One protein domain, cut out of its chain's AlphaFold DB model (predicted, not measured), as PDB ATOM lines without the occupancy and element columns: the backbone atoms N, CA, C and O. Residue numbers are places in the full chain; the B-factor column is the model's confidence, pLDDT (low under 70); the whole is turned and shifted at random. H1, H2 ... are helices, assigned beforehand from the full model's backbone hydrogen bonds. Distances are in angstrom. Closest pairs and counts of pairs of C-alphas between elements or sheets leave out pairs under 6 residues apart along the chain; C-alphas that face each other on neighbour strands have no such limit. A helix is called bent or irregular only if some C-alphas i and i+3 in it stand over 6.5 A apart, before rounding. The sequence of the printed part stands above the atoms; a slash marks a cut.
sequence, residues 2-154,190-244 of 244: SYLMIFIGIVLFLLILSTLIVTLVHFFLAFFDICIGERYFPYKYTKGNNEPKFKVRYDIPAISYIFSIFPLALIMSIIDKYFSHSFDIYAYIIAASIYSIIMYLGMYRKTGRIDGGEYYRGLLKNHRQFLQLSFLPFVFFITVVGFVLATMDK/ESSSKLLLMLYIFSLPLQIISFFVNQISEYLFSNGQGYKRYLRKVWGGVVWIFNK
ATOM      1  N   SER A   2     -69.192   3.002  24.509       72.81
ATOM      2  CA  SER A   2     -67.745   3.283  24.608       72.81
ATOM      3  C   SER A   2     -67.248   3.793  25.985       72.81
ATOM      4  O   SER A   2     -66.411   3.144  26.606       72.81
ATOM      5  N   TYR A   3     -67.802   4.890  26.525       80.00
ATOM      6  CA  TYR A   3     -67.281   5.506  27.761       80.00
ATOM      7  C   TYR A   3     -67.387   4.623  29.008       80.00
ATOM      8  O   TYR A   3     -66.537   4.698  29.890       80.00
ATOM      9  N   LEU A   4     -68.405   3.759  29.076       81.75
ATOM     10  CA  LEU A   4     -68.563   2.811  30.177       81.75
ATOM     11  C   LEU A   4     -67.424   1.783  30.184       81.75
ATOM     12  O   LEU A   4     -66.891   1.472  31.242       81.75
ATOM     13  N   MET A   5     -67.021   1.281  29.015       79.81
ATOM     14  CA  MET A   5     -65.945   0.289  28.904       79.81
ATOM     15  C   MET A   5     -64.577   0.912  29.190       79.81
ATOM     16  O   MET A   5     -63.771   0.296  29.885       79.81
ATOM     17  N   ILE A   6     -64.356   2.159  28.762       82.38
ATOM     18  CA  ILE A   6     -63.177   2.945  29.155       82.38
ATOM     19  C   ILE A   6     -63.142   3.117  30.678       82.38
ATOM     20  O   ILE A   6     -62.125   2.829  31.304       82.38
ATOM     21  N   PHE A   7     -64.257   3.534  31.288       86.19
ATOM     22  CA  PHE A   7     -64.348   3.726  32.736       86.19
ATOM     23  C   PHE A   7     -64.068   2.432  33.511       86.19
ATOM     24  O   PHE A   7     -63.236   2.432  34.416       86.19
ATOM     25  N   ILE A   8     -64.705   1.319  33.129       87.50
ATOM     26  CA  ILE A   8     -64.468   0.002  33.745       87.50
ATOM     27  C   ILE A   8     -62.999  -0.395  33.601       87.50
ATOM     28  O   ILE A   8     -62.393  -0.845  34.572       87.50
ATOM     29  N   GLY A   9     -62.416  -0.192  32.419       85.69
ATOM     30  CA  GLY A   9     -60.999  -0.428  32.194       85.69
ATOM     31  C   GLY A   9     -60.132   0.370  33.168       85.69
ATOM     32  O   GLY A   9     -59.297  -0.220  33.848       85.69
ATOM     33  N   ILE A  10     -60.341   1.690  33.268       87.25
ATOM     34  CA  ILE A  10     -59.580   2.590  34.160       87.25
ATOM     35  C   ILE A  10     -59.664   2.121  35.606       87.25
ATOM     36  O   ILE A  10     -58.638   2.003  36.278       87.25
ATOM     37  N   VAL A  11     -60.868   1.798  36.071       91.25
ATOM     38  CA  VAL A  11     -61.079   1.276  37.423       91.25
ATOM     39  C   VAL A  11     -60.320  -0.036  37.629       91.25
ATOM     40  O   VAL A  11     -59.638  -0.187  38.643       91.25
ATOM     41  N   LEU A  12     -60.381  -0.962  36.666       90.81
ATOM     42  CA  LEU A  12     -59.675  -2.240  36.739       90.81
ATOM     43  C   LEU A  12     -58.156  -2.044  36.814       90.81
ATOM     44  O   LEU A  12     -57.507  -2.635  37.675       90.81
ATOM     45  N   PHE A  13     -57.583  -1.184  35.973       89.12
ATOM     46  CA  PHE A  13     -56.150  -0.885  36.008       89.12
ATOM     47  C   PHE A  13     -55.713  -0.249  37.322       89.12
ATOM     48  O   PHE A  13     -54.708  -0.666  37.896       89.12
ATOM     49  N   LEU A  14     -56.462   0.738  37.825       93.06
ATOM     50  CA  LEU A  14     -56.151   1.384  39.101       93.06
ATOM     51  C   LEU A  14     -56.222   0.387  40.259       93.06
ATOM     52  O   LEU A  14     -55.378   0.432  41.154       93.06
ATOM     53  N   LEU A  15     -57.178  -0.544  40.221       93.19
ATOM     54  CA  LEU A  15     -57.272  -1.631  41.191       93.19
ATOM     55  C   LEU A  15     -56.056  -2.560  41.099       93.19
ATOM     56  O   LEU A  15     -55.436  -2.852  42.123       93.19
ATOM     57  N   ILE A  16     -55.661  -2.975  39.891       92.25
ATOM     58  CA  ILE A  16     -54.457  -3.791  39.681       92.25
ATOM     59  C   ILE A  16     -53.227  -3.056  40.226       92.25
ATOM     60  O   ILE A  16     -52.513  -3.592  41.068       92.25
ATOM     61  N   LEU A  17     -53.007  -1.800  39.841       92.00
ATOM     62  CA  LEU A  17     -51.859  -1.019  40.301       92.00
ATOM     63  C   LEU A  17     -51.851  -0.845  41.827       92.00
ATOM     64  O   LEU A  17     -50.816  -1.029  42.472       92.00
ATOM     65  N   SER A  18     -53.008  -0.536  42.417       92.25
ATOM     66  CA  SER A  18     -53.162  -0.406  43.867       92.25
ATOM     67  C   SER A  18     -52.803  -1.709  44.583       92.25
ATOM     68  O   SER A  18     -52.006  -1.699  45.521       92.25
ATOM     69  N   THR A  19     -53.317  -2.848  44.108       91.81
ATOM     70  CA  THR A  19     -53.019  -4.160  44.704       91.81
ATOM     71  C   THR A  19     -51.544  -4.542  44.579       91.81
ATOM     72  O   THR A  19     -50.982  -5.072  45.541       91.81
ATOM     73  N   LEU A  20     -50.873  -4.206  43.473       93.12
ATOM     74  CA  LEU A  20     -49.426  -4.408  43.315       93.12
ATOM     75  C   LEU A  20     -48.616  -3.618  44.358       93.12
ATOM     76  O   LEU A  20     -47.727  -4.172  45.013       93.12
ATOM     77  N   ILE A  21     -48.961  -2.343  44.574       91.12
ATOM     78  CA  ILE A  21     -48.316  -1.486  45.584       91.12
ATOM     79  C   ILE A  21     -48.575  -2.028  46.992       91.12
ATOM     80  O   ILE A  21     -47.644  -2.173  47.788       91.12
ATOM     81  N   VAL A  22     -49.826  -2.377  47.298       89.00
ATOM     82  CA  VAL A  22     -50.217  -2.950  48.593       89.00
ATOM     83  C   VAL A  22     -49.436  -4.234  48.877       89.00
ATOM     84  O   VAL A  22     -48.943  -4.427  49.988       89.00
ATOM     85  N   THR A  23     -49.256  -5.095  47.877       89.94
ATOM     86  CA  THR A  23     -48.502  -6.350  48.022       89.94
ATOM     87  C   THR A  23     -47.024  -6.098  48.310       89.94
ATOM     88  O   THR A  23     -46.436  -6.776  49.158       89.94
ATOM     89  N   LEU A  24     -46.427  -5.084  47.680       91.56
ATOM     90  CA  LEU A  24     -45.056  -4.667  47.966       91.56
ATOM     91  C   LEU A  24     -44.905  -4.128  49.400       91.56
ATOM     92  O   LEU A  24     -43.986  -4.525  50.117       91.56
ATOM     93  N   VAL A  25     -45.832  -3.276  49.851       88.31
ATOM     94  CA  VAL A  25     -45.849  -2.757  51.233       88.31
ATOM     95  C   VAL A  25     -45.969  -3.899  52.234       88.31
ATOM     96  O   VAL A  25     -45.212  -3.964  53.205       88.31
ATOM     97  N   HIS A  26     -46.879  -4.840  51.981       85.94
ATOM     98  CA  HIS A  26     -46.988  -6.046  52.780       85.94
ATOM     99  C   HIS A  26     -45.647  -6.781  52.822       85.94
ATOM    100  O   HIS A  26     -45.126  -7.021  53.913       85.94
ATOM    101  N   PHE A  27     -45.044  -7.095  51.679       89.38
ATOM    102  CA  PHE A  27     -43.752  -7.777  51.645       89.38
ATOM    103  C   PHE A  27     -42.710  -7.115  52.560       89.38
ATOM    104  O   PHE A  27     -42.175  -7.793  53.441       89.38
ATOM    105  N   PHE A  28     -42.520  -5.794  52.463       88.31
ATOM    106  CA  PHE A  28     -41.616  -5.060  53.353       88.31
ATOM    107  C   PHE A  28     -41.979  -5.211  54.827       88.31
ATOM    108  O   PHE A  28     -41.108  -5.493  55.645       88.31
ATOM    109  N   LEU A  29     -43.258  -5.091  55.184       82.94
ATOM    110  CA  LEU A  29     -43.702  -5.267  56.567       82.94
ATOM    111  C   LEU A  29     -43.393  -6.673  57.107       82.94
ATOM    112  O   LEU A  29     -43.035  -6.803  58.274       82.94
ATOM    113  N   ALA A  30     -43.528  -7.732  56.294       83.00
ATOM    114  CA  ALA A  30     -43.153  -9.088  56.730       83.00
ATOM    115  C   ALA A  30     -41.637  -9.238  56.844       83.00
ATOM    116  O   ALA A  30     -41.147  -9.773  57.835       83.00
ATOM    117  N   PHE A  31     -40.902  -8.739  55.853       86.62
ATOM    118  CA  PHE A  31     -39.449  -8.790  55.836       86.62
ATOM    119  C   PHE A  31     -38.841  -8.064  57.045       86.62
ATOM    120  O   PHE A  31     -38.069  -8.654  57.800       86.62
ATOM    121  N   PHE A  32     -39.251  -6.819  57.300       82.44
ATOM    122  CA  PHE A  32     -38.772  -6.042  58.444       82.44
ATOM    123  C   PHE A  32     -39.170  -6.658  59.781       82.44
ATOM    124  O   PHE A  32     -38.351  -6.673  60.700       82.44
ATOM    125  N   ASP A  33     -40.381  -7.207  59.897       77.69
ATOM    126  CA  ASP A  33     -40.782  -7.907  61.117       77.69
ATOM    127  C   ASP A  33     -39.906  -9.139  61.376       77.69
ATOM    128  O   ASP A  33     -39.517  -9.398  62.517       77.69
ATOM    129  N   ILE A  34     -39.539  -9.875  60.324       83.00
ATOM    130  CA  ILE A  34     -38.643 -11.026  60.441       83.00
ATOM    131  C   ILE A  34     -37.242 -10.587  60.883       83.00
ATOM    132  O   ILE A  34     -36.718 -11.160  61.843       83.00
ATOM    133  N   CYS A  35     -36.668  -9.575  60.226       81.56
ATOM    134  CA  CYS A  35     -35.281  -9.146  60.428       81.56
ATOM    135  C   CYS A  35     -35.057  -8.329  61.708       81.56
ATOM    136  O   CYS A  35     -34.075  -8.550  62.409       81.56
ATOM    137  N   ILE A  36     -35.944  -7.378  62.013       76.12
ATOM    138  CA  ILE A  36     -35.734  -6.363  63.064       76.12
ATOM    139  C   ILE A  36     -36.616  -6.637  64.297       76.12
ATOM    140  O   ILE A  36     -36.404  -6.078  65.377       76.12
ATOM    141  N   GLY A  37     -37.581  -7.551  64.175       65.88
ATOM    142  CA  GLY A  37     -38.530  -7.866  65.237       65.88
ATOM    143  C   GLY A  37     -39.586  -6.779  65.435       65.88
ATOM    144  O   GLY A  37     -39.667  -5.803  64.695       65.88
ATOM    145  N   GLU A  38     -40.399  -6.926  66.482       62.03
ATOM    146  CA  GLU A  38     -41.579  -6.077  66.734       62.03
ATOM    147  C   GLU A  38     -41.253  -4.618  67.119       62.03
ATOM    148  O   GLU A  38     -42.147  -3.860  67.488       62.03
ATOM    149  N   ARG A  39     -39.980  -4.209  67.059       55.75
ATOM    150  CA  ARG A  39     -39.485  -2.941  67.610       55.75
ATOM    151  C   ARG A  39     -40.016  -1.708  66.873       55.75
ATOM    152  O   ARG A  39     -40.228  -0.685  67.510       55.75
ATOM    153  N   TYR A  40     -40.248  -1.817  65.564       52.00
ATOM    154  CA  TYR A  40     -40.703  -0.703  64.715       52.00
ATOM    155  C   TYR A  40     -42.177  -0.807  64.306       52.00
ATOM    156  O   TYR A  40     -42.822   0.212  64.075       52.00
ATOM    157  N   PHE A  41     -42.735  -2.020  64.288       54.97
ATOM    158  CA  PHE A  41     -44.158  -2.268  64.042       54.97
ATOM    159  C   PHE A  41     -44.745  -3.088  65.199       54.97
ATOM    160  O   PHE A  41     -44.992  -4.295  65.049       54.97
ATOM    161  N   PRO A  42     -44.924  -2.464  66.382       51.66
ATOM    162  CA  PRO A  42     -45.438  -3.150  67.552       51.66
ATOM    163  C   PRO A  42     -46.879  -3.572  67.296       51.66
ATOM    164  O   PRO A  42     -47.778  -2.752  67.115       51.66
ATOM    165  N   TYR A  43     -47.100  -4.879  67.314       52.19
ATOM    166  CA  TYR A  43     -48.427  -5.460  67.296       52.19
ATOM    167  C   TYR A  43     -48.657  -6.073  68.670       52.19
ATOM    168  O   TYR A  43     -48.402  -7.250  68.909       52.19
ATOM    169  N   LYS A  44     -49.083  -5.241  69.624       46.38
ATOM    170  CA  LYS A  44     -49.545  -5.759  70.908       46.38
ATOM    171  C   LYS A  44     -50.904  -6.408  70.678       46.38
ATOM    172  O   LYS A  44     -51.915  -5.719  70.582       46.38
ATOM    173  N   TYR A  45     -50.932  -7.738  70.626       47.81
ATOM    174  CA  TYR A  45     -52.141  -8.475  70.974       47.81
ATOM    175  C   TYR A  45     -52.368  -8.266  72.476       47.81
ATOM    176  O   TYR A  45     -51.848  -8.992  73.322       47.81
ATOM    177  N   THR A  46     -53.074  -7.195  72.821       42.81
ATOM    178  CA  THR A  46     -53.605  -6.988  74.168       42.81
ATOM    179  C   THR A  46     -55.010  -7.557  74.169       42.81
ATOM    180  O   THR A  46     -55.867  -7.065  73.440       42.81
ATOM    181  N   LYS A  47     -55.232  -8.596  74.981       40.88
ATOM    182  CA  LYS A  47     -56.454  -9.415  75.103       40.88
ATOM    183  C   LYS A  47     -57.717  -8.639  75.559       40.88
ATOM    184  O   LYS A  47     -58.616  -9.229  76.136       40.88
ATOM    185  N   GLY A  48     -57.779  -7.326  75.351       42.94
ATOM    186  CA  GLY A  48     -58.858  -6.469  75.840       42.94
ATOM    187  C   GLY A  48     -59.079  -5.161  75.081       42.94
ATOM    188  O   GLY A  48     -60.030  -4.475  75.411       42.94
ATOM    189  N   ASN A  49     -58.270  -4.812  74.070       37.16
ATOM    190  CA  ASN A  49     -58.512  -3.614  73.257       37.16
ATOM    191  C   ASN A  49     -58.344  -3.932  71.771       37.16
ATOM    192  O   ASN A  49     -57.226  -4.159  71.315       37.16
ATOM    193  N   ASN A  50     -59.487  -3.928  71.083       38.56
ATOM    194  CA  ASN A  50     -59.742  -3.712  69.660       38.56
ATOM    195  C   ASN A  50     -58.740  -4.299  68.665       38.56
ATOM    196  O   ASN A  50     -57.616  -3.828  68.521       38.56
ATOM    197  N   GLU A  51     -59.254  -5.305  67.961       46.22
ATOM    198  CA  GLU A  51     -58.858  -5.822  66.660       46.22
ATOM    199  C   GLU A  51     -57.479  -5.383  66.144       46.22
ATOM    200  O   GLU A  51     -57.266  -4.220  65.794       46.22
ATOM    201  N   PRO A  52     -56.539  -6.324  66.001       52.03
ATOM    202  CA  PRO A  52     -55.434  -6.164  65.076       52.03
ATOM    203  C   PRO A  52     -55.609  -5.226  63.869       52.03
ATOM    204  O   PRO A  52     -56.187  -5.607  62.850       52.03
ATOM    205  N   LYS A  53     -54.948  -4.065  63.886       52.72
ATOM    206  CA  LYS A  53     -54.899  -3.156  62.723       52.72
ATOM    207  C   LYS A  53     -54.327  -3.788  61.435       52.72
ATOM    208  O   LYS A  53     -54.374  -3.169  60.383       52.72
ATOM    209  N   PHE A  54     -53.803  -5.017  61.505       54.59
ATOM    210  CA  PHE A  54     -53.181  -5.741  60.392       54.59
ATOM    211  C   PHE A  54     -53.585  -7.224  60.289       54.59
ATOM    212  O   PHE A  54     -52.888  -7.986  59.623       54.59
ATOM    213  N   LYS A  55     -54.685  -7.660  60.923       59.31
ATOM    214  CA  LYS A  55     -55.169  -9.058  60.809       59.31
ATOM    215  C   LYS A  55     -55.550  -9.414  59.371       59.31
ATOM    216  O   LYS A  55     -55.100 -10.425  58.848       59.31
ATOM    217  N   VAL A  56     -56.209  -8.470  58.702       66.75
ATOM    218  CA  VAL A  56     -56.719  -8.598  57.328       66.75
ATOM    219  C   VAL A  56     -55.623  -8.826  56.287       66.75
ATOM    220  O   VAL A  56     -55.881  -9.342  55.204       66.75
ATOM    221  N   ARG A  57     -54.369  -8.499  56.617       73.69
ATOM    222  CA  ARG A  57     -53.231  -8.631  55.706       73.69
ATOM    223  C   ARG A  57     -53.111 -10.028  55.088       73.69
ATOM    224  O   ARG A  57     -52.808 -10.140  53.905       73.69
ATOM    225  N   TYR A  58     -53.272 -11.066  55.906       81.25
ATOM    226  CA  TYR A  58     -53.141 -12.457  55.469       81.25
ATOM    227  C   TYR A  58     -54.502 -13.080  55.128       81.25
ATOM    228  O   TYR A  58     -54.563 -14.213  54.684       81.25
ATOM    229  N   ASP A  59     -55.609 -12.357  55.291       83.56
ATOM    230  CA  ASP A  59     -56.940 -12.924  55.047       83.56
ATOM    231  C   ASP A  59     -57.263 -13.037  53.543       83.56
ATOM    232  O   ASP A  59     -58.198 -13.748  53.171       83.56
ATOM    233  N   ILE A  60     -56.484 -12.380  52.668       87.25
ATOM    234  CA  ILE A  60     -56.717 -12.330  51.215       87.25
ATOM    235  C   ILE A  60     -55.551 -12.989  50.445       87.25
ATOM    236  O   ILE A  60     -54.625 -12.303  49.991       87.25
ATOM    237  N   PRO A  61     -55.595 -14.319  50.233       89.56
ATOM    238  CA  PRO A  61     -54.573 -15.071  49.503       89.56
ATOM    239  C   PRO A  61     -54.294 -14.546  48.089       89.56
ATOM    240  O   PRO A  61     -53.143 -14.511  47.665       89.56
ATOM    241  N   ALA A  62     -55.323 -14.083  47.368       89.06
ATOM    242  CA  ALA A  62     -55.184 -13.592  45.995       89.06
ATOM    243  C   ALA A  62     -54.155 -12.459  45.869       89.06
ATOM    244  O   ALA A  62     -53.322 -12.482  44.965       89.06
ATOM    245  N   ILE A  63     -54.161 -11.519  46.820       88.31
ATOM    246  CA  ILE A  63     -53.197 -10.411  46.883       88.31
ATOM    247  C   ILE A  63     -51.778 -10.952  47.099       88.31
ATOM    248  O   ILE A  63     -50.836 -10.481  46.476       88.31
ATOM    249  N   SER A  64     -51.629 -11.990  47.924       89.62
ATOM    250  CA  SER A  64     -50.327 -12.577  48.271       89.62
ATOM    251  C   SER A  64     -49.717 -13.450  47.172       89.62
ATOM    252  O   SER A  64     -48.536 -13.785  47.250       89.62
ATOM    253  N   TYR A  65     -50.488 -13.854  46.163       93.00
ATOM    254  CA  TYR A  65     -50.003 -14.765  45.124       93.00
ATOM    255  C   TYR A  65     -50.070 -14.159  43.729       93.00
ATOM    256  O   TYR A  65     -49.047 -14.091  43.055       93.00
ATOM    257  N   ILE A  66     -51.241 -13.682  43.303       92.50
ATOM    258  CA  ILE A  66     -51.452 -13.191  41.933       92.50
ATOM    259  C   ILE A  66     -50.748 -11.843  41.724       92.50
ATOM    260  O   ILE A  66     -50.141 -11.606  40.685       92.50
ATOM    261  N   PHE A  67     -50.772 -10.972  42.733       92.44
ATOM    262  CA  PHE A  67     -50.281  -9.591  42.637       92.44
ATOM    263  C   PHE A  67     -48.855  -9.407  43.186       92.44
ATOM    264  O   PHE A  67     -48.415  -8.296  43.483       92.44
ATOM    265  N   SER A  68     -48.090 -10.495  43.281       92.38
ATOM    266  CA  SER A  68     -46.766 -10.514  43.918       92.38
ATOM    267  C   SER A  68     -45.605 -10.185  42.982       92.38
ATOM    268  O   SER A  68     -44.447 -10.350  43.362       92.38
ATOM    269  N   ILE A  69     -45.869  -9.679  41.776       90.38
ATOM    270  CA  ILE A  69     -44.804  -9.436  40.793       90.38
ATOM    271  C   ILE A  69     -43.815  -8.350  41.241       90.38
ATOM    272  O   ILE A  69     -42.622  -8.496  41.007       90.38
ATOM    273  N   PHE A  70     -44.261  -7.307  41.952       92.88
ATOM    274  CA  PHE A  70     -43.371  -6.262  42.483       92.88
ATOM    275  C   PHE A  70     -42.379  -6.787  43.532       92.88
ATOM    276  O   PHE A  70     -41.177  -6.583  43.357       92.88
ATOM    277  N   PRO A  71     -42.812  -7.473  44.608       92.62
ATOM    278  CA  PRO A  71     -41.859  -8.036  45.559       92.62
ATOM    279  C   PRO A  71     -40.995  -9.144  44.947       92.62
ATOM    280  O   PRO A  71     -39.822  -9.241  45.299       92.62
ATOM    281  N   LEU A  72     -41.518  -9.936  44.003       92.62
ATOM    282  CA  LEU A  72     -40.704 -10.904  43.264       92.62
ATOM    283  C   LEU A  72     -39.610 -10.216  42.446       92.62
ATOM    284  O   LEU A  72     -38.450 -10.587  42.577       92.62
ATOM    285  N   ALA A  73     -39.953  -9.185  41.670       90.94
ATOM    286  CA  ALA A  73     -38.992  -8.413  40.888       90.94
ATOM    287  C   ALA A  73     -37.916  -7.772  41.779       90.94
ATOM    288  O   ALA A  73     -36.741  -7.770  41.420       90.94
ATOM    289  N   LEU A  74     -38.294  -7.296  42.970       91.88
ATOM    290  CA  LEU A  74     -37.344  -6.783  43.957       91.88
ATOM    291  C   LEU A  74     -36.369  -7.874  44.416       91.88
ATOM    292  O   LEU A  74     -35.159  -7.655  44.395       91.88
ATOM    293  N   ILE A  75     -36.866  -9.051  44.811       92.12
ATOM    294  CA  ILE A  75     -36.004 -10.166  45.242       92.12
ATOM    295  C   ILE A  75     -35.103 -10.621  44.091       92.12
ATOM    296  O   ILE A  75     -33.914 -10.839  44.301       92.12
ATOM    297  N   MET A  76     -35.643 -10.724  42.876       89.44
ATOM    298  CA  MET A  76     -34.873 -11.077  41.682       89.44
ATOM    299  C   MET A  76     -33.768 -10.062  41.397       89.44
ATOM    300  O   MET A  76     -32.643 -10.467  41.150       89.44
ATOM    301  N   SER A  77     -34.052  -8.761  41.505       87.44
ATOM    302  CA  SER A  77     -33.042  -7.708  41.333       87.44
ATOM    303  C   SER A  77     -31.920  -7.808  42.372       87.44
ATOM    304  O   SER A  77     -30.754  -7.584  42.050       87.44
ATOM    305  N   ILE A  78     -32.248  -8.190  43.610       88.38
ATOM    306  CA  ILE A  78     -31.239  -8.481  44.633       88.38
ATOM    307  C   ILE A  78     -30.407  -9.702  44.218       88.38
ATOM    308  O   ILE A  78     -29.185  -9.631  44.263       88.38
ATOM    309  N   ILE A  79     -31.043 -10.801  43.800       86.25
ATOM    310  CA  ILE A  79     -30.344 -12.025  43.368       86.25
ATOM    311  C   ILE A  79     -29.399 -11.727  42.199       86.25
ATOM    312  O   ILE A  79     -28.224 -12.071  42.283       86.25
ATOM    313  N   ASP A  80     -29.877 -11.050  41.158       83.19
ATOM    314  CA  ASP A  80     -29.088 -10.686  39.975       83.19
ATOM    315  C   ASP A  80     -27.829  -9.894  40.364       83.19
ATOM    316  O   ASP A  80     -26.709 -10.266  40.015       83.19
ATOM    317  N   LYS A  81     -27.986  -8.892  41.242       83.44
ATOM    318  CA  LYS A  81     -26.864  -8.097  41.759       83.44
ATOM    319  C   LYS A  81     -25.788  -8.933  42.468       83.44
ATOM    320  O   LYS A  81     -24.621  -8.547  42.442       83.44
ATOM    321  N   TYR A  82     -26.163 -10.018  43.147       79.62
ATOM    322  CA  TYR A  82     -25.227 -10.836  43.930       79.62
ATOM    323  C   TYR A  82     -24.687 -12.055  43.182       79.62
ATOM    324  O   TYR A  82     -23.608 -12.532  43.528       79.62
ATOM    325  N   PHE A  83     -25.418 -12.564  42.192       71.75
ATOM    326  CA  PHE A  83     -25.101 -13.827  41.529       71.75
ATOM    327  C   PHE A  83     -24.775 -13.681  40.034       71.75
ATOM    328  O   PHE A  83     -24.462 -14.687  39.407       71.75
ATOM    329  N   SER A  84     -24.786 -12.460  39.475       65.25
ATOM    330  CA  SER A  84     -24.425 -12.161  38.073       65.25
ATOM    331  C   SER A  84     -25.114 -13.082  37.057       65.25
ATOM    332  O   SER A  84     -24.537 -13.435  36.028       65.25
ATOM    333  N   HIS A  85     -26.336 -13.510  37.369       57.53
ATOM    334  CA  HIS A  85     -27.146 -14.351  36.506       57.53
ATOM    335  C   HIS A  85     -28.183 -13.472  35.823       57.53
ATOM    336  O   HIS A  85     -29.057 -12.922  36.491       57.53
ATOM    337  N   SER A  86     -28.114 -13.411  34.491       54.41
ATOM    338  CA  SER A  86     -29.206 -12.934  33.643       54.41
ATOM    339  C   SER A  86     -30.542 -13.527  34.103       54.41
ATOM    340  O   SER A  86     -30.562 -14.621  34.655       54.41
ATOM    341  N   PHE A  87     -31.638 -12.785  33.903       58.75
ATOM    342  CA  PHE A  87     -33.022 -13.110  34.288       58.75
ATOM    343  C   PHE A  87     -33.475 -14.522  33.838       58.75
ATOM    344  O   PHE A  87     -34.255 -14.686  32.901       58.75
ATOM    345  N   ASP A  88     -33.005 -15.553  34.533       74.50
ATOM    346  CA  ASP A  88     -33.258 -16.952  34.222       74.50
ATOM    347  C   ASP A  88     -34.436 -17.468  35.053       74.50
ATOM    348  O   ASP A  88     -34.707 -17.022  36.174       74.50
ATOM    349  N   ILE A  89     -35.103 -18.499  34.532       78.50
ATOM    350  CA  ILE A  89     -36.181 -19.230  35.217       78.50
ATOM    351  C   ILE A  89     -35.750 -19.656  36.636       78.50
ATOM    352  O   ILE A  89     -36.551 -19.619  37.570       78.50
ATOM    353  N   TYR A  90     -34.467 -19.983  36.834       81.75
ATOM    354  CA  TYR A  90     -33.898 -20.308  38.144       81.75
ATOM    355  C   TYR A  90     -33.979 -19.148  39.143       81.75
ATOM    356  O   TYR A  90     -34.407 -19.355  40.279       81.75
ATOM    357  N   ALA A  91     -33.625 -17.926  38.730       84.44
ATOM    358  CA  ALA A  91     -33.697 -16.746  39.590       84.44
ATOM    359  C   ALA A  91     -35.145 -16.463  40.014       84.44
ATOM    360  O   ALA A  91     -35.403 -16.153  41.179       84.44
ATOM    361  N   TYR A  92     -36.096 -16.657  39.096       88.06
ATOM    362  CA  TYR A  92     -37.521 -16.542  39.400       88.06
ATOM    363  C   TYR A  92     -37.974 -17.587  40.434       88.06
ATOM    364  O   TYR A  92     -38.618 -17.237  41.424       88.06
ATOM    365  N   ILE A  93     -37.606 -18.863  40.257       89.81
ATOM    366  CA  ILE A  93     -37.953 -19.945  41.199       89.81
ATOM    367  C   ILE A  93     -37.372 -19.675  42.594       89.81
ATOM    368  O   ILE A  93     -38.064 -19.852  43.603       89.81
ATOM    369  N   ILE A  94     -36.119 -19.217  42.668       90.12
ATOM    370  CA  ILE A  94     -35.471 -18.856  43.934       90.12
ATOM    371  C   ILE A  94     -36.209 -17.681  44.584       90.12
ATOM    372  O   ILE A  94     -36.556 -17.757  45.765       90.12
ATOM    373  N   ALA A  95     -36.517 -16.627  43.825       92.38
ATOM    374  CA  ALA A  95     -37.257 -15.475  44.331       92.38
ATOM    375  C   ALA A  95     -38.649 -15.861  44.848       92.38
ATOM    376  O   ALA A  95     -39.035 -15.456  45.946       92.38
ATOM    377  N   ALA A  96     -39.373 -16.702  44.109       93.94
ATOM    378  CA  ALA A  96     -40.677 -17.222  44.507       93.94
ATOM    379  C   ALA A  96     -40.605 -18.081  45.778       93.94
ATOM    380  O   ALA A  96     -41.476 -17.981  46.649       93.94
ATOM    381  N   SER A  97     -39.539 -18.865  45.933       94.50
ATOM    382  CA  SER A  97     -39.272 -19.644  47.147       94.50
ATOM    383  C   SER A  97     -39.005 -18.744  48.352       94.50
ATOM    384  O   SER A  97     -39.649 -18.899  49.392       94.50
ATOM    385  N   ILE A  98     -38.117 -17.758  48.199       94.44
ATOM    386  CA  ILE A  98     -37.789 -16.781  49.245       94.44
ATOM    387  C   ILE A  98     -39.040 -16.001  49.657       94.44
ATOM    388  O   ILE A  98     -39.345 -15.913  50.848       94.44
ATOM    389  N   TYR A  99     -39.794 -15.485  48.683       95.31
ATOM    390  CA  TYR A  99     -41.040 -14.763  48.927       95.31
ATOM    391  C   TYR A  99     -42.038 -15.622  49.715       95.31
ATOM    392  O   TYR A  99     -42.557 -15.175  50.742       95.31
ATOM    393  N   SER A 100     -42.265 -16.866  49.277       94.94
ATOM    394  CA  SER A 100     -43.191 -17.796  49.936       94.94
ATOM    395  C   SER A 100     -42.793 -18.031  51.392       94.94
ATOM    396  O   SER A 100     -43.621 -17.900  52.293       94.94
ATOM    397  N   ILE A 101     -41.513 -18.323  51.644       94.56
ATOM    398  CA  ILE A 101     -40.995 -18.572  52.996       94.56
ATOM    399  C   ILE A 101     -41.169 -17.335  53.884       94.56
ATOM    400  O   ILE A 101     -41.682 -17.454  54.996       94.56
ATOM    401  N   ILE A 102     -40.794 -16.146  53.399       92.25
ATOM    402  CA  ILE A 102     -40.952 -14.881  54.135       92.25
ATOM    403  C   ILE A 102     -42.418 -14.646  54.501       92.25
ATOM    404  O   ILE A 102     -42.722 -14.288  55.638       92.25
ATOM    405  N   MET A 103     -43.332 -14.870  53.560       91.75
ATOM    406  CA  MET A 103     -44.757 -14.647  53.778       91.75
ATOM    407  C   MET A 103     -45.322 -15.591  54.851       91.75
ATOM    408  O   MET A 103     -45.931 -15.112  55.810       91.75
ATOM    409  N   TYR A 104     -45.040 -16.898  54.778       92.31
ATOM    410  CA  TYR A 104     -45.504 -17.860  55.789       92.31
ATOM    411  C   TYR A 104     -44.841 -17.662  57.159       92.31
ATOM    412  O   TYR A 104     -45.512 -17.766  58.188       92.31
ATOM    413  N   LEU A 105     -43.549 -17.318  57.203       90.38
ATOM    414  CA  LEU A 105     -42.866 -16.985  58.456       90.38
ATOM    415  C   LEU A 105     -43.443 -15.720  59.098       90.38
ATOM    416  O   LEU A 105     -43.678 -15.704  60.308       90.38
ATOM    417  N   GLY A 106     -43.700 -14.677  58.305       86.31
ATOM    418  CA  GLY A 106     -44.342 -13.447  58.770       86.31
ATOM    419  C   GLY A 106     -45.750 -13.712  59.304       86.31
ATOM    420  O   GLY A 106     -46.120 -13.207  60.368       86.31
ATOM    421  N   MET A 107     -46.510 -14.566  58.612       87.31
ATOM    422  CA  MET A 107     -47.835 -15.000  59.043       87.31
ATOM    423  C   MET A 107     -47.764 -15.739  60.382       87.31
ATOM    424  O   MET A 107     -48.437 -15.341  61.335       87.31
ATOM    425  N   TYR A 108     -46.895 -16.747  60.509       86.81
ATOM    426  CA  TYR A 108     -46.713 -17.503  61.751       86.81
ATOM    427  C   TYR A 108     -46.284 -16.613  62.922       86.81
ATOM    428  O   TYR A 108     -46.858 -16.706  64.009       86.81
ATOM    429  N   ARG A 109     -45.309 -15.719  62.715       82.56
ATOM    430  CA  ARG A 109     -44.814 -14.825  63.776       82.56
ATOM    431  C   ARG A 109     -45.923 -13.952  64.354       82.56
ATOM    432  O   ARG A 109     -45.989 -13.804  65.571       82.56
ATOM    433  N   LYS A 110     -46.802 -13.416  63.502       78.25
ATOM    434  CA  LYS A 110     -47.881 -12.512  63.928       78.25
ATOM    435  C   LYS A 110     -49.126 -13.226  64.437       78.25
ATOM    436  O   LYS A 110     -49.827 -12.677  65.280       78.25
ATOM    437  N   THR A 111     -49.418 -14.423  63.936       81.94
ATOM    438  CA  THR A 111     -50.727 -15.066  64.150       81.94
ATOM    439  C   THR A 111     -50.654 -16.396  64.892       81.94
ATOM    440  O   THR A 111     -51.649 -16.824  65.469       81.94
ATOM    441  N   GLY A 112     -49.476 -17.018  64.983       81.38
ATOM    442  CA  GLY A 112     -49.295 -18.355  65.560       81.38
ATOM    443  C   GLY A 112     -49.576 -18.463  67.062       81.38
ATOM    444  O   GLY A 112     -49.707 -19.570  67.573       81.38
ATOM    445  N   ARG A 113     -49.674 -17.334  67.777       79.69
ATOM    446  CA  ARG A 113     -50.029 -17.279  69.210       79.69
ATOM    447  C   ARG A 113     -51.461 -16.805  69.469       79.69
ATOM    448  O   ARG A 113     -51.905 -16.852  70.613       79.69
ATOM    449  N   ILE A 114     -52.155 -16.322  68.439       77.50
ATOM    450  CA  ILE A 114     -53.516 -15.792  68.559       77.50
ATOM    451  C   ILE A 114     -54.471 -16.965  68.758       77.50
ATOM    452  O   ILE A 114     -54.411 -17.928  67.997       77.50
ATOM    453  N   ASP A 115     -55.320 -16.885  69.783       80.38
ATOM    454  CA  ASP A 115     -56.333 -17.897  70.109       80.38
ATOM    455  C   ASP A 115     -55.740 -19.315  70.188       80.38
ATOM    456  O   ASP A 115     -56.211 -20.259  69.564       80.38
ATOM    457  N   GLY A 116     -54.599 -19.453  70.877       77.38
ATOM    458  CA  GLY A 116     -53.893 -20.738  70.983       77.38
ATOM    459  C   GLY A 116     -53.325 -21.258  69.655       77.38
ATOM    460  O   GLY A 116     -52.894 -22.408  69.581       77.38
ATOM    461  N   GLY A 117     -53.301 -20.416  68.618       82.56
ATOM    462  CA  GLY A 117     -52.843 -20.744  67.275       82.56
ATOM    463  C   GLY A 117     -53.936 -21.206  66.310       82.56
ATOM    464  O   GLY A 117     -53.629 -21.537  65.161       82.56
ATOM    465  N   GLU A 118     -55.203 -21.209  66.731       85.44
ATOM    466  CA  GLU A 118     -56.328 -21.557  65.856       85.44
ATOM    467  C   GLU A 118     -56.477 -20.577  64.692       85.44
ATOM    468  O   GLU A 118     -56.699 -21.001  63.558       85.44
ATOM    469  N   TYR A 119     -56.257 -19.282  64.934       86.25
ATOM    470  CA  TYR A 119     -56.343 -18.273  63.879       86.25
ATOM    471  C   TYR A 119     -55.320 -18.526  62.755       86.25
ATOM    472  O   TYR A 119     -55.666 -18.492  61.575       86.25
ATOM    473  N   TYR A 120     -54.081 -18.891  63.104       89.06
ATOM    474  CA  TYR A 120     -53.060 -19.261  62.118       89.06
ATOM    475  C   TYR A 120     -53.432 -20.518  61.317       89.06
ATOM    476  O   TYR A 120     -53.221 -20.561  60.106       89.06
ATOM    477  N   ARG A 121     -54.035 -21.530  61.957       91.25
ATOM    478  CA  ARG A 121     -54.555 -22.709  61.239       91.25
ATOM    479  C   ARG A 121     -55.676 -22.332  60.270       91.25
ATOM    480  O   ARG A 121     -55.701 -22.840  59.150       91.25
ATOM    481  N   GLY A 122     -56.563 -21.424  60.676       91.75
ATOM    482  CA  GLY A 122     -57.600 -20.861  59.813       91.75
ATOM    483  C   GLY A 122     -57.012 -20.198  58.565       91.75
ATOM    484  O   GLY A 122     -57.442 -20.500  57.451       91.75
ATOM    485  N   LEU A 123     -55.966 -19.386  58.738       91.56
ATOM    486  CA  LEU A 123     -55.236 -18.766  57.629       91.56
ATOM    487  C   LEU A 123     -54.591 -19.804  56.704       91.56
ATOM    488  O   LEU A 123     -54.774 -19.742  55.490       91.56
ATOM    489  N   LEU A 124     -53.890 -20.800  57.257       94.31
ATOM    490  CA  LEU A 124     -53.281 -21.868  56.458       94.31
ATOM    491  C   LEU A 124     -54.319 -22.609  55.605       94.31
ATOM    492  O   LEU A 124     -54.067 -22.847  54.420       94.31
ATOM    493  N   LYS A 125     -55.489 -22.914  56.180       95.06
ATOM    494  CA  LYS A 125     -56.609 -23.547  55.472       95.06
ATOM    495  C   LYS A 125     -57.152 -22.651  54.358       95.06
ATOM    496  O   LYS A 125     -57.319 -23.136  53.242       95.06
ATOM    497  N   ASN A 126     -57.381 -21.368  54.637       94.31
ATOM    498  CA  ASN A 126     -57.858 -20.398  53.647       94.31
ATOM    499  C   ASN A 126     -56.887 -20.285  52.458       94.31
ATOM    500  O   ASN A 126     -57.274 -20.442  51.303       94.31
ATOM    501  N   HIS A 127     -55.592 -20.119  52.744       95.38
ATOM    502  CA  HIS A 127     -54.548 -20.071  51.720       95.38
ATOM    503  C   HIS A 127     -54.492 -21.357  50.891       95.38
ATOM    504  O   HIS A 127     -54.375 -21.292  49.670       95.38
ATOM    505  N   ARG A 128     -54.616 -22.529  51.524       95.19
ATOM    506  CA  ARG A 128     -54.648 -23.814  50.815       95.19
ATOM    507  C   ARG A 128     -55.838 -23.925  49.873       95.19
ATOM    508  O   ARG A 128     -55.652 -24.327  48.730       95.19
ATOM    509  N   GLN A 129     -57.032 -23.582  50.352       95.00
ATOM    510  CA  GLN A 129     -58.256 -23.622  49.552       95.00
ATOM    511  C   GLN A 129     -58.151 -22.691  48.348       95.00
ATOM    512  O   GLN A 129     -58.468 -23.100  47.234       95.00
ATOM    513  N   PHE A 130     -57.638 -21.476  48.557       94.75
ATOM    514  CA  PHE A 130     -57.383 -20.553  47.460       94.75
ATOM    515  C   PHE A 130     -56.397 -21.130  46.444       94.75
ATOM    516  O   PHE A 130     -56.699 -21.116  45.259       94.75
ATOM    517  N   LEU A 131     -55.254 -21.659  46.889       94.06
ATOM    518  CA  LEU A 131     -54.236 -22.215  45.992       94.06
ATOM    519  C   LEU A 131     -54.772 -23.411  45.189       94.06
ATOM    520  O   LEU A 131     -54.503 -23.531  44.002       94.06
ATOM    521  N   GLN A 132     -55.579 -24.279  45.803       92.69
ATOM    522  CA  GLN A 132     -56.248 -25.373  45.089       92.69
ATOM    523  C   GLN A 132     -57.228 -24.849  44.034       92.69
ATOM    524  O   GLN A 132     -57.248 -25.345  42.908       92.69
ATOM    525  N   LEU A 133     -58.022 -23.838  44.391       90.69
ATOM    526  CA  LEU A 133     -58.987 -23.226  43.485       90.69
ATOM    527  C   LEU A 133     -58.296 -22.475  42.342       90.69
ATOM    528  O   LEU A 133     -58.751 -22.543  41.204       90.69
ATOM    529  N   SER A 134     -57.188 -21.788  42.619       89.19
ATOM    530  CA  SER A 134     -56.459 -21.000  41.627       89.19
ATOM    531  C   SER A 134     -55.771 -21.869  40.577       89.19
ATOM    532  O   SER A 134     -55.562 -21.390  39.466       89.19
ATOM    533  N   PHE A 135     -55.491 -23.145  40.865       86.38
ATOM    534  CA  PHE A 135     -55.033 -24.104  39.854       86.38
ATOM    535  C   PHE A 135     -56.149 -24.626  38.951       86.38
ATOM    536  O   PHE A 135     -55.850 -25.098  37.858       86.38
ATOM    537  N   LEU A 136     -57.417 -24.542  39.361       85.12
ATOM    538  CA  LEU A 136     -58.523 -25.142  38.615       85.12
ATOM    539  C   LEU A 136     -58.634 -24.610  37.172       85.12
ATOM    540  O   LEU A 136     -58.700 -25.439  36.264       85.12
ATOM    541  N   PRO A 137     -58.580 -23.284  36.908       80.06
ATOM    542  CA  PRO A 137     -58.622 -22.767  35.539       80.06
ATOM    543  C   PRO A 137     -57.433 -23.235  34.693       80.06
ATOM    544  O   PRO A 137     -57.600 -23.580  33.528       80.06
ATOM    545  N   PHE A 138     -56.240 -23.294  35.288       78.62
ATOM    546  CA  PHE A 138     -55.021 -23.729  34.608       78.62
ATOM    547  C   PHE A 138     -55.041 -25.226  34.272       78.62
ATOM    548  O   PHE A 138     -54.751 -25.611  33.142       78.62
ATOM    549  N   VAL A 139     -55.438 -26.076  35.223       78.69
ATOM    550  CA  VAL A 139     -55.577 -27.525  35.009       78.69
ATOM    551  C   VAL A 139     -56.670 -27.812  33.984       78.69
ATOM    552  O   VAL A 139     -56.475 -28.651  33.105       78.69
ATOM    553  N   PHE A 140     -57.793 -27.091  34.047       80.25
ATOM    554  CA  PHE A 140     -58.842 -27.176  33.034       80.25
ATOM    555  C   PHE A 140     -58.301 -26.817  31.646       80.25
ATOM    556  O   PHE A 140     -58.491 -27.587  30.709       80.25
ATOM    557  N   PHE A 141     -57.562 -25.711  31.525       76.25
ATOM    558  CA  PHE A 141     -56.943 -25.299  30.266       76.25
ATOM    559  C   PHE A 141     -55.984 -26.364  29.713       76.25
ATOM    560  O   PHE A 141     -56.133 -26.767  28.563       76.25
ATOM    561  N   ILE A 142     -55.065 -26.889  30.534       76.06
ATOM    562  CA  ILE A 142     -54.165 -27.985  30.132       76.06
ATOM    563  C   ILE A 142     -54.960 -29.210  29.679       76.06
ATOM    564  O   ILE A 142     -54.600 -29.843  28.692       76.06
ATOM    565  N   THR A 143     -56.042 -29.546  30.382       74.56
ATOM    566  CA  THR A 143     -56.876 -30.707  30.049       74.56
ATOM    567  C   THR A 143     -57.576 -30.519  28.706       74.56
ATOM    568  O   THR A 143     -57.576 -31.437  27.892       74.56
ATOM    569  N   VAL A 144     -58.132 -29.331  28.444       71.94
ATOM    570  CA  VAL A 144     -58.754 -28.999  27.154       71.94
ATOM    571  C   VAL A 144     -57.719 -29.036  26.033       71.94
ATOM    572  O   VAL A 144     -57.964 -29.682  25.020       71.94
ATOM    573  N   VAL A 145     -56.550 -28.416  26.222       69.94
ATOM    574  CA  VAL A 145     -55.454 -28.458  25.240       69.94
ATOM    575  C   VAL A 145     -55.017 -29.900  24.983       69.94
ATOM    576  O   VAL A 145     -54.952 -30.320  23.834       69.94
ATOM    577  N   GLY A 146     -54.797 -30.693  26.034       69.12
ATOM    578  CA  GLY A 146     -54.431 -32.104  25.919       69.12
ATOM    579  C   GLY A 146     -55.498 -32.947  25.218       69.12
ATOM    580  O   GLY A 146     -55.158 -33.817  24.421       69.12
ATOM    581  N   PHE A 147     -56.782 -32.668  25.452       70.50
ATOM    582  CA  PHE A 147     -57.892 -33.333  24.768       70.50
ATOM    583  C   PHE A 147     -57.962 -32.964  23.283       70.50
ATOM    584  O   PHE A 147     -58.141 -33.845  22.441       70.50
ATOM    585  N   VAL A 148     -57.797 -31.678  22.955       67.44
ATOM    586  CA  VAL A 148     -57.730 -31.206  21.565       67.44
ATOM    587  C   VAL A 148     -56.568 -31.885  20.848       67.44
ATOM    588  O   VAL A 148     -56.791 -32.472  19.795       67.44
ATOM    589  N   LEU A 149     -55.374 -31.910  21.448       60.38
ATOM    590  CA  LEU A 149     -54.199 -32.584  20.884       60.38
ATOM    591  C   LEU A 149     -54.432 -34.090  20.686       60.38
ATOM    592  O   LEU A 149     -54.227 -34.603  19.592       60.38
ATOM    593  N   ALA A 150     -54.956 -34.789  21.697       63.56
ATOM    594  CA  ALA A 150     -55.253 -36.221  21.602       63.56
ATOM    595  C   ALA A 150     -56.330 -36.555  20.553       63.56
ATOM    596  O   ALA A 150     -56.382 -37.675  20.039       63.56
ATOM    597  N   THR A 151     -57.214 -35.601  20.248       63.06
ATOM    598  CA  THR A 151     -58.233 -35.741  19.198       63.06
ATOM    599  C   THR A 151     -57.667 -35.379  17.822       63.06
ATOM    600  O   THR A 151     -58.043 -36.006  16.836       63.06
ATOM    601  N   MET A 152     -56.735 -34.424  17.752       54.41
ATOM    602  CA  MET A 152     -56.030 -34.033  16.527       54.41
ATOM    603  C   MET A 152     -55.074 -35.115  16.021       54.41
ATOM    604  O   MET A 152     -55.031 -35.323  14.816       54.41
ATOM    605  N   ASP A 153     -54.425 -35.888  16.897       52.62
ATOM    606  CA  ASP A 153     -53.626 -37.068  16.498       52.62
ATOM    607  C   ASP A 153     -54.459 -38.155  15.785       52.62
ATOM    608  O   ASP A 153     -53.913 -39.028  15.114       52.62
ATOM    609  N   LYS A 154     -55.795 -38.116  15.907       51.69
ATOM    610  CA  LYS A 154     -56.716 -39.001  15.169       51.69
ATOM    611  C   LYS A 154     -57.229 -38.401  13.857       51.69
ATOM    612  O   LYS A 154     -57.965 -39.072  13.137       51.69
ATOM    613  N   GLU A 190     -59.313  -4.011  27.527       81.19
ATOM    614  CA  GLU A 190     -58.537  -5.114  26.960       81.19
ATOM    615  C   GLU A 190     -57.134  -5.173  27.564       81.19
ATOM    616  O   GLU A 190     -56.719  -6.223  28.047       81.19
ATOM    617  N   SER A 191     -56.433  -4.039  27.627       81.19
ATOM    618  CA  SER A 191     -55.080  -3.963  28.195       81.19
ATOM    619  C   SER A 191     -55.057  -4.334  29.677       81.19
ATOM    620  O   SER A 191     -54.191  -5.089  30.117       81.19
ATOM    621  N   SER A 192     -56.039  -3.864  30.449       83.81
ATOM    622  CA  SER A 192     -56.159  -4.194  31.876       83.81
ATOM    623  C   SER A 192     -56.461  -5.678  32.099       83.81
ATOM    624  O   SER A 192     -55.916  -6.298  33.012       83.81
ATOM    625  N   SER A 193     -57.289  -6.266  31.234       82.88
ATOM    626  CA  SER A 193     -57.616  -7.695  31.273       82.88
ATOM    627  C   SER A 193     -56.418  -8.560  30.870       82.88
ATOM    628  O   SER A 193     -56.122  -9.545  31.547       82.88
ATOM    629  N   LYS A 194     -55.672  -8.159  29.827       83.31
ATOM    630  CA  LYS A 194     -54.407  -8.797  29.419       83.31
ATOM    631  C   LYS A 194     -53.379  -8.751  30.552       83.31
ATOM    632  O   LYS A 194     -52.773  -9.773  30.863       83.31
ATOM    633  N   LEU A 195     -53.236  -7.604  31.219       85.81
ATOM    634  CA  LEU A 195     -52.351  -7.460  32.377       85.81
ATOM    635  C   LEU A 195     -52.747  -8.415  33.513       85.81
ATOM    636  O   LEU A 195     -51.883  -9.091  34.066       85.81
ATOM    637  N   LEU A 196     -54.039  -8.511  33.841       88.12
ATOM    638  CA  LEU A 196     -54.524  -9.431  34.873       88.12
ATOM    639  C   LEU A 196     -54.223 -10.897  34.524       88.12
ATOM    640  O   LEU A 196     -53.763 -11.651  35.383       88.12
ATOM    641  N   LEU A 197     -54.439 -11.288  33.264       86.00
ATOM    642  CA  LEU A 197     -54.125 -12.631  32.776       86.00
ATOM    643  C   LEU A 197     -52.623 -12.924  32.880       86.00
ATOM    644  O   LEU A 197     -52.239 -13.994  33.349       86.00
ATOM    645  N   MET A 198     -51.772 -11.967  32.511       84.44
ATOM    646  CA  MET A 198     -50.321 -12.103  32.650       84.44
ATOM    647  C   MET A 198     -49.898 -12.255  34.107       84.44
ATOM    648  O   MET A 198     -49.133 -13.163  34.419       84.44
ATOM    649  N   LEU A 199     -50.415 -11.416  35.009       90.19
ATOM    650  CA  LEU A 199     -50.140 -11.535  36.443       90.19
ATOM    651  C   LEU A 199     -50.517 -12.926  36.964       90.19
ATOM    652  O   LEU A 199     -49.737 -13.547  37.686       90.19
ATOM    653  N   TYR A 200     -51.668 -13.451  36.539       90.06
ATOM    654  CA  TYR A 200     -52.077 -14.809  36.875       90.06
ATOM    655  C   TYR A 200     -51.088 -15.860  36.348       90.06
ATOM    656  O   TYR A 200     -50.571 -16.632  37.156       90.06
ATOM    657  N   ILE A 201     -50.765 -15.854  35.049       85.19
ATOM    658  CA  ILE A 201     -49.840 -16.824  34.431       85.19
ATOM    659  C   ILE A 201     -48.467 -16.773  35.109       85.19
ATOM    660  O   ILE A 201     -47.960 -17.803  35.556       85.19
ATOM    661  N   PHE A 202     -47.891 -15.577  35.253       85.44
ATOM    662  CA  PHE A 202     -46.591 -15.407  35.897       85.44
ATOM    663  C   PHE A 202     -46.615 -15.837  37.357       85.44
ATOM    664  O   PHE A 202     -45.606 -16.322  37.843       85.44
ATOM    665  N   SER A 203     -47.740 -15.713  38.064       91.44
ATOM    666  CA  SER A 203     -47.830 -16.143  39.462       91.44
ATOM    667  C   SER A 203     -47.922 -17.661  39.658       91.44
ATOM    668  O   SER A 203     -47.759 -18.121  40.789       91.44
ATOM    669  N   LEU A 204     -48.161 -18.463  38.613       90.25
ATOM    670  CA  LEU A 204     -48.365 -19.912  38.751       90.25
ATOM    671  C   LEU A 204     -47.202 -20.645  39.444       90.25
ATOM    672  O   LEU A 204     -47.476 -21.413  40.371       90.25
ATOM    673  N   PRO A 205     -45.916 -20.412  39.108       89.81
ATOM    674  CA  PRO A 205     -44.831 -21.090  39.811       89.81
ATOM    675  C   PRO A 205     -44.770 -20.671  41.286       89.81
ATOM    676  O   PRO A 205     -44.567 -21.518  42.157       89.81
ATOM    677  N   LEU A 206     -45.035 -19.393  41.593       94.00
ATOM    678  CA  LEU A 206     -45.156 -18.929  42.976       94.00
ATOM    679  C   LEU A 206     -46.294 -19.647  43.712       94.00
ATOM    680  O   LEU A 206     -46.102 -20.051  44.860       94.00
ATOM    681  N   GLN A 207     -47.456 -19.828  43.082       94.81
ATOM    682  CA  GLN A 207     -48.591 -20.540  43.675       94.81
ATOM    683  C   GLN A 207     -48.223 -21.994  44.008       94.81
ATOM    684  O   GLN A 207     -48.515 -22.460  45.111       94.81
ATOM    685  N   ILE A 208     -47.536 -22.701  43.102       93.00
ATOM    686  CA  ILE A 208     -47.104 -24.098  43.311       93.00
ATOM    687  C   ILE A 208     -46.151 -24.192  44.505       93.00
ATOM    688  O   ILE A 208     -46.367 -24.986  45.425       93.00
ATOM    689  N   ILE A 209     -45.129 -23.336  44.535       94.75
ATOM    690  CA  ILE A 209     -44.166 -23.292  45.640       94.75
ATOM    691  C   ILE A 209     -44.873 -22.918  46.948       94.75
ATOM    692  O   ILE A 209     -44.661 -23.544  47.985       94.75
ATOM    693  N   SER A 210     -45.784 -21.949  46.902       96.06
ATOM    694  CA  SER A 210     -46.565 -21.520  48.062       96.06
ATOM    695  C   SER A 210     -47.475 -22.614  48.605       96.06
ATOM    696  O   SER A 210     -47.694 -22.663  49.816       96.06
ATOM    697  N   PHE A 211     -48.000 -23.490  47.748       95.69
ATOM    698  CA  PHE A 211     -48.799 -24.642  48.159       95.69
ATOM    699  C   PHE A 211     -47.947 -25.670  48.906       95.69
ATOM    700  O   PHE A 211     -48.353 -26.164  49.959       95.69
ATOM    701  N   PHE A 212     -46.732 -25.924  48.425       95.19
ATOM    702  CA  PHE A 212     -45.765 -26.762  49.129       95.19
ATOM    703  C   PHE A 212     -45.374 -26.167  50.493       95.19
ATOM    704  O   PHE A 212     -45.479 -26.839  51.523       95.19
ATOM    705  N   VAL A 213     -45.013 -24.878  50.536       95.94
ATOM    706  CA  VAL A 213     -44.654 -24.192  51.790       95.94
ATOM    707  C   VAL A 213     -45.843 -24.129  52.758       95.94
ATOM    708  O   VAL A 213     -45.635 -24.262  53.965       95.94
ATOM    709  N   ASN A 214     -47.085 -24.010  52.269       96.25
ATOM    710  CA  ASN A 214     -48.296 -24.091  53.098       96.25
ATOM    711  C   ASN A 214     -48.358 -25.405  53.881       96.25
ATOM    712  O   ASN A 214     -48.560 -25.404  55.094       96.25
ATOM    713  N   GLN A 215     -48.187 -26.525  53.176       94.00
ATOM    714  CA  GLN A 215     -48.280 -27.859  53.762       94.00
ATOM    715  C   GLN A 215     -47.162 -28.103  54.769       94.00
ATOM    716  O   GLN A 215     -47.423 -28.585  55.870       94.00
ATOM    717  N   ILE A 216     -45.934 -27.691  54.436       93.94
ATOM    718  CA  ILE A 216     -44.816 -27.724  55.384       93.94
ATOM    719  C   ILE A 216     -45.150 -26.894  56.621       93.94
ATOM    720  O   ILE A 216     -44.933 -27.346  57.742       93.94
ATOM    721  N   SER A 217     -45.693 -25.693  56.433       93.00
ATOM    722  CA  SER A 217     -46.022 -24.782  57.529       93.00
ATOM    723  C   SER A 217     -47.088 -25.361  58.456       93.00
ATOM    724  O   SER A 217     -46.939 -25.276  59.674       93.00
ATOM    725  N   GLU A 218     -48.129 -25.992  57.911       93.31
ATOM    726  CA  GLU A 218     -49.137 -26.696  58.710       93.31
ATOM    727  C   GLU A 218     -48.527 -27.887  59.456       93.31
ATOM    728  O   GLU A 218     -48.742 -28.042  60.660       93.31
ATOM    729  N   TYR A 219     -47.725 -28.698  58.769       91.00
ATOM    730  CA  TYR A 219     -47.085 -29.860  59.369       91.00
ATOM    731  C   TYR A 219     -46.139 -29.464  60.511       91.00
ATOM    732  O   TYR A 219     -46.204 -30.037  61.602       91.00
ATOM    733  N   LEU A 220     -45.300 -28.446  60.300       89.88
ATOM    734  CA  LEU A 220     -44.419 -27.891  61.327       89.88
ATOM    735  C   LEU A 220     -45.208 -27.262  62.474       89.88
ATOM    736  O   LEU A 220     -44.786 -27.360  63.622       89.88
ATOM    737  N   PHE A 221     -46.350 -26.637  62.206       88.25
ATOM    738  CA  PHE A 221     -47.173 -26.059  63.263       88.25
ATOM    739  C   PHE A 221     -47.809 -27.135  64.150       88.25
ATOM    740  O   PHE A 221     -47.804 -27.018  65.376       88.25
ATOM    741  N   SER A 222     -48.305 -28.210  63.540       87.31
ATOM    742  CA  SER A 222     -48.956 -29.315  64.247       87.31
ATOM    743  C   SER A 222     -47.958 -30.238  64.956       87.31
ATOM    744  O   SER A 222     -48.197 -30.635  66.094       87.31
ATOM    745  N   ASN A 223     -46.814 -30.535  64.329       87.38
ATOM    746  CA  ASN A 223     -45.857 -31.551  64.796       87.38
ATOM    747  C   ASN A 223     -44.494 -30.984  65.239       87.38
ATOM    748  O   ASN A 223     -43.630 -31.718  65.726       87.38
ATOM    749  N   GLY A 224     -44.270 -29.674  65.113       78.00
ATOM    750  CA  GLY A 224     -42.967 -29.028  65.323       78.00
ATOM    751  C   GLY A 224     -42.380 -29.178  66.724       78.00
ATOM    752  O   GLY A 224     -41.163 -29.093  66.894       78.00
ATOM    753  N   GLN A 225     -43.207 -29.453  67.739       79.31
ATOM    754  CA  GLN A 225     -42.708 -29.710  69.092       79.31
ATOM    755  C   GLN A 225     -41.812 -30.955  69.158       79.31
ATOM    756  O   GLN A 225     -40.805 -30.941  69.874       79.31
ATOM    757  N   GLY A 226     -42.132 -31.997  68.380       80.44
ATOM    758  CA  GLY A 226     -41.311 -33.204  68.272       80.44
ATOM    759  C   GLY A 226     -39.934 -32.894  67.685       80.44
ATOM    760  O   GLY A 226     -38.912 -33.213  68.295       80.44
ATOM    761  N   TYR A 227     -39.906 -32.159  66.571       80.44
ATOM    762  CA  TYR A 227     -38.668 -31.719  65.920       80.44
ATOM    763  C   TYR A 227     -37.809 -30.840  66.827       80.44
ATOM    764  O   TYR A 227     -36.612 -31.079  66.973       80.44
ATOM    765  N   LYS A 228     -38.416 -29.866  67.514       80.25
ATOM    766  CA  LYS A 228     -37.702 -28.995  68.457       80.25
ATOM    767  C   LYS A 228     -37.068 -29.791  69.597       80.25
ATOM    768  O   LYS A 228     -35.947 -29.492  70.009       80.25
ATOM    769  N   ARG A 229     -37.775 -30.803  70.114       84.69
ATOM    770  CA  ARG A 229     -37.260 -31.687  71.168       84.69
ATOM    771  C   ARG A 229     -36.097 -32.541  70.654       84.69
ATOM    772  O   ARG A 229     -35.100 -32.658  71.363       84.69
ATOM    773  N   TYR A 230     -36.207 -33.092  69.447       86.06
ATOM    774  CA  TYR A 230     -35.141 -33.873  68.817       86.06
ATOM    775  C   TYR A 230     -33.884 -33.028  68.559       86.06
ATOM    776  O   TYR A 230     -32.808 -33.371  69.040       86.06
ATOM    777  N   LEU A 231     -34.028 -31.874  67.904       84.94
ATOM    778  CA  LEU A 231     -32.909 -30.977  67.598       84.94
ATOM    779  C   LEU A 231     -32.189 -30.493  68.856       84.94
ATOM    780  O   LEU A 231     -30.964 -30.431  68.876       84.94
ATOM    781  N   ARG A 232     -32.925 -30.218  69.941       86.00
ATOM    782  CA  ARG A 232     -32.313 -29.851  71.224       86.00
ATOM    783  C   ARG A 232     -31.456 -30.980  71.800       86.00
ATOM    784  O   ARG A 232     -30.409 -30.697  72.371       86.00
ATOM    785  N   LYS A 233     -31.882 -32.241  71.653       87.94
ATOM    786  CA  LYS A 233     -31.087 -33.401  72.087       87.94
ATOM    787  C   LYS A 233     -29.817 -33.551  71.255       87.94
ATOM    788  O   LYS A 233     -28.750 -33.713  71.836       87.94
ATOM    789  N   VAL A 234     -29.920 -33.447  69.928       88.25
ATOM    790  CA  VAL A 234     -28.755 -33.520  69.030       88.25
ATOM    791  C   VAL A 234     -27.767 -32.399  69.347       88.25
ATOM    792  O   VAL A 234     -26.591 -32.669  69.560       88.25
ATOM    793  N   TRP A 235     -28.248 -31.159  69.465       84.44
ATOM    794  CA  TRP A 235     -27.407 -30.012  69.812       84.44
ATOM    795  C   TRP A 235     -26.737 -30.171  71.179       84.44
ATOM    796  O   TRP A 235     -25.551 -29.896  71.316       84.44
ATOM    797  N   GLY A 236     -27.469 -30.671  72.181       85.31
ATOM    798  CA  GLY A 236     -26.897 -30.993  73.490       85.31
ATOM    799  C   GLY A 236     -25.775 -32.033  73.404       85.31
ATOM    800  O   GLY A 236     -24.757 -31.879  74.070       85.31
ATOM    801  N   GLY A 237     -25.925 -33.043  72.540       86.44
ATOM    802  CA  GLY A 237     -24.874 -34.023  72.256       86.44
ATOM    803  C   GLY A 237     -23.652 -33.409  71.568       86.44
ATOM    804  O   GLY A 237     -22.529 -33.675  71.979       86.44
ATOM    805  N   VAL A 238     -23.858 -32.537  70.576       86.00
ATOM    806  CA  VAL A 238     -22.769 -31.818  69.891       86.00
ATOM    807  C   VAL A 238     -21.988 -30.946  70.874       86.00
ATOM    808  O   VAL A 238     -20.769 -31.052  70.949       86.00
ATOM    809  N   VAL A 239     -22.676 -30.133  71.679       87.06
ATOM    810  CA  VAL A 239     -22.030 -29.277  72.691       87.06
ATOM    811  C   VAL A 239     -21.256 -30.111  73.715       87.06
ATOM    812  O   VAL A 239     -20.170 -29.715  74.122       87.06
ATOM    813  N   TRP A 240     -21.772 -31.280  74.106       84.62
ATOM    814  CA  TRP A 240     -21.058 -32.192  75.002       84.62
ATOM    815  C   TRP A 240     -19.770 -32.755  74.381       84.62
ATOM    816  O   TRP A 240     -18.775 -32.867  75.086       84.62
ATOM    817  N   ILE A 241     -19.767 -33.063  73.078       84.88
ATOM    818  CA  ILE A 241     -18.565 -33.521  72.355       84.88
ATOM    819  C   ILE A 241     -17.507 -32.412  72.280       84.88
ATOM    820  O   ILE A 241     -16.332 -32.700  72.455       84.88
ATOM    821  N   PHE A 242     -17.909 -31.162  72.033       77.75
ATOM    822  CA  PHE A 242     -16.978 -30.032  71.907       77.75
ATOM    823  C   PHE A 242     -16.459 -29.485  73.247       77.75
ATOM    824  O   PHE A 242     -15.425 -28.825  73.266       77.75
ATOM    825  N   ASN A 243     -17.159 -29.740  74.354       77.88
ATOM    826  CA  ASN A 243     -16.735 -29.346  75.704       77.88
ATOM    827  C   ASN A 243     -15.916 -30.435  76.425       77.88
ATOM    828  O   ASN A 243     -15.717 -30.345  77.639       77.88
ATOM    829  N   LYS A 244     -15.488 -31.472  75.703       60.62
ATOM    830  CA  LYS A 244     -14.659 -32.570  76.197       60.62
ATOM    831  C   LYS A 244     -13.302 -32.535  75.509       60.62
ATOM    832  O   LYS A 244     -12.314 -32.840  76.208       60.62
TER     833      LYS A 244
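AT A GLANCE: This is residues 2 to 154 and 190 to 244 of the 244 residues of an uncharacterized protein of Listeria booriae (UniProt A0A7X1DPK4). Crossed helices make a body in which H1, H5 and H6 pack round H7a, the first arm of the bent helix H7, with H4 on H5 and short H3 between H1 and H6. Residues 139 to 154 and 229 to 244 stick out as two arms. The printed part, all helix, has 208 residues with seven named helices, H1 to H7 in chain order. It is loose, with a radius of gyration of the C-alphas of 21.1 A and spans of 76 by 53 by 38 A.

HOW THE PARTS SIT: The hub, touching 5 helices, is H7, residues 190 to 242, assigned as one helix by its hydrogen bonds but bent: C-alphas 222 and 225 are 7.9 A apart. Its arms H7a, residues 190 to 222, and H7b, residues 225 to 242, stand at a steep tilt of 67 degrees. H7a touches H5, residues 89 to 111, at a steep tilt of 58 degrees, the closest C-alphas being Ala 96 and Leu 206, 5.0 A. H6, residues 114 to 152, touches H7a, closest at C-alphas Leu 131 and Gln 207, 6.3 A. H5 and H6 form a helical hairpin. H1, residues 2 to 36, touches H7a with residues 9 to 16 alone, closest at C-alphas Phe 13 and Ser 192, 5.3 A. H4, residues 69 to 83, touches H5, closest at C-alphas Ile 75 and Ala 95, 5.5 A. H3, residues 61 to 65, touches H6, closest at C-alphas Pro 61 and His 127, 5.5 A. H2, residues 55 to 58, touches no helix. Every O i to N i+4 pair is within hydrogen-bond range in H1, H3, H4, H5 and H7b, against 29 of 35 in H6 and 27 of 29 in H7a.

IN THESE COORDINATES: H7a spans 45.5 A, H6 55.2 A and H1 51.0 A. H1 begins at C-alpha 2 (-67.745, 3.283, 24.608); H7b ends at C-alpha 242 (-16.978, -30.032, 71.907).

THE WHOLE: Residues 155 to 189 are not printed, a gap of 35.9 A between C-alphas 154 and 190. The link H1 to H2 is long; pLDDT is under 70 in 34 residues, among them 37 to 56.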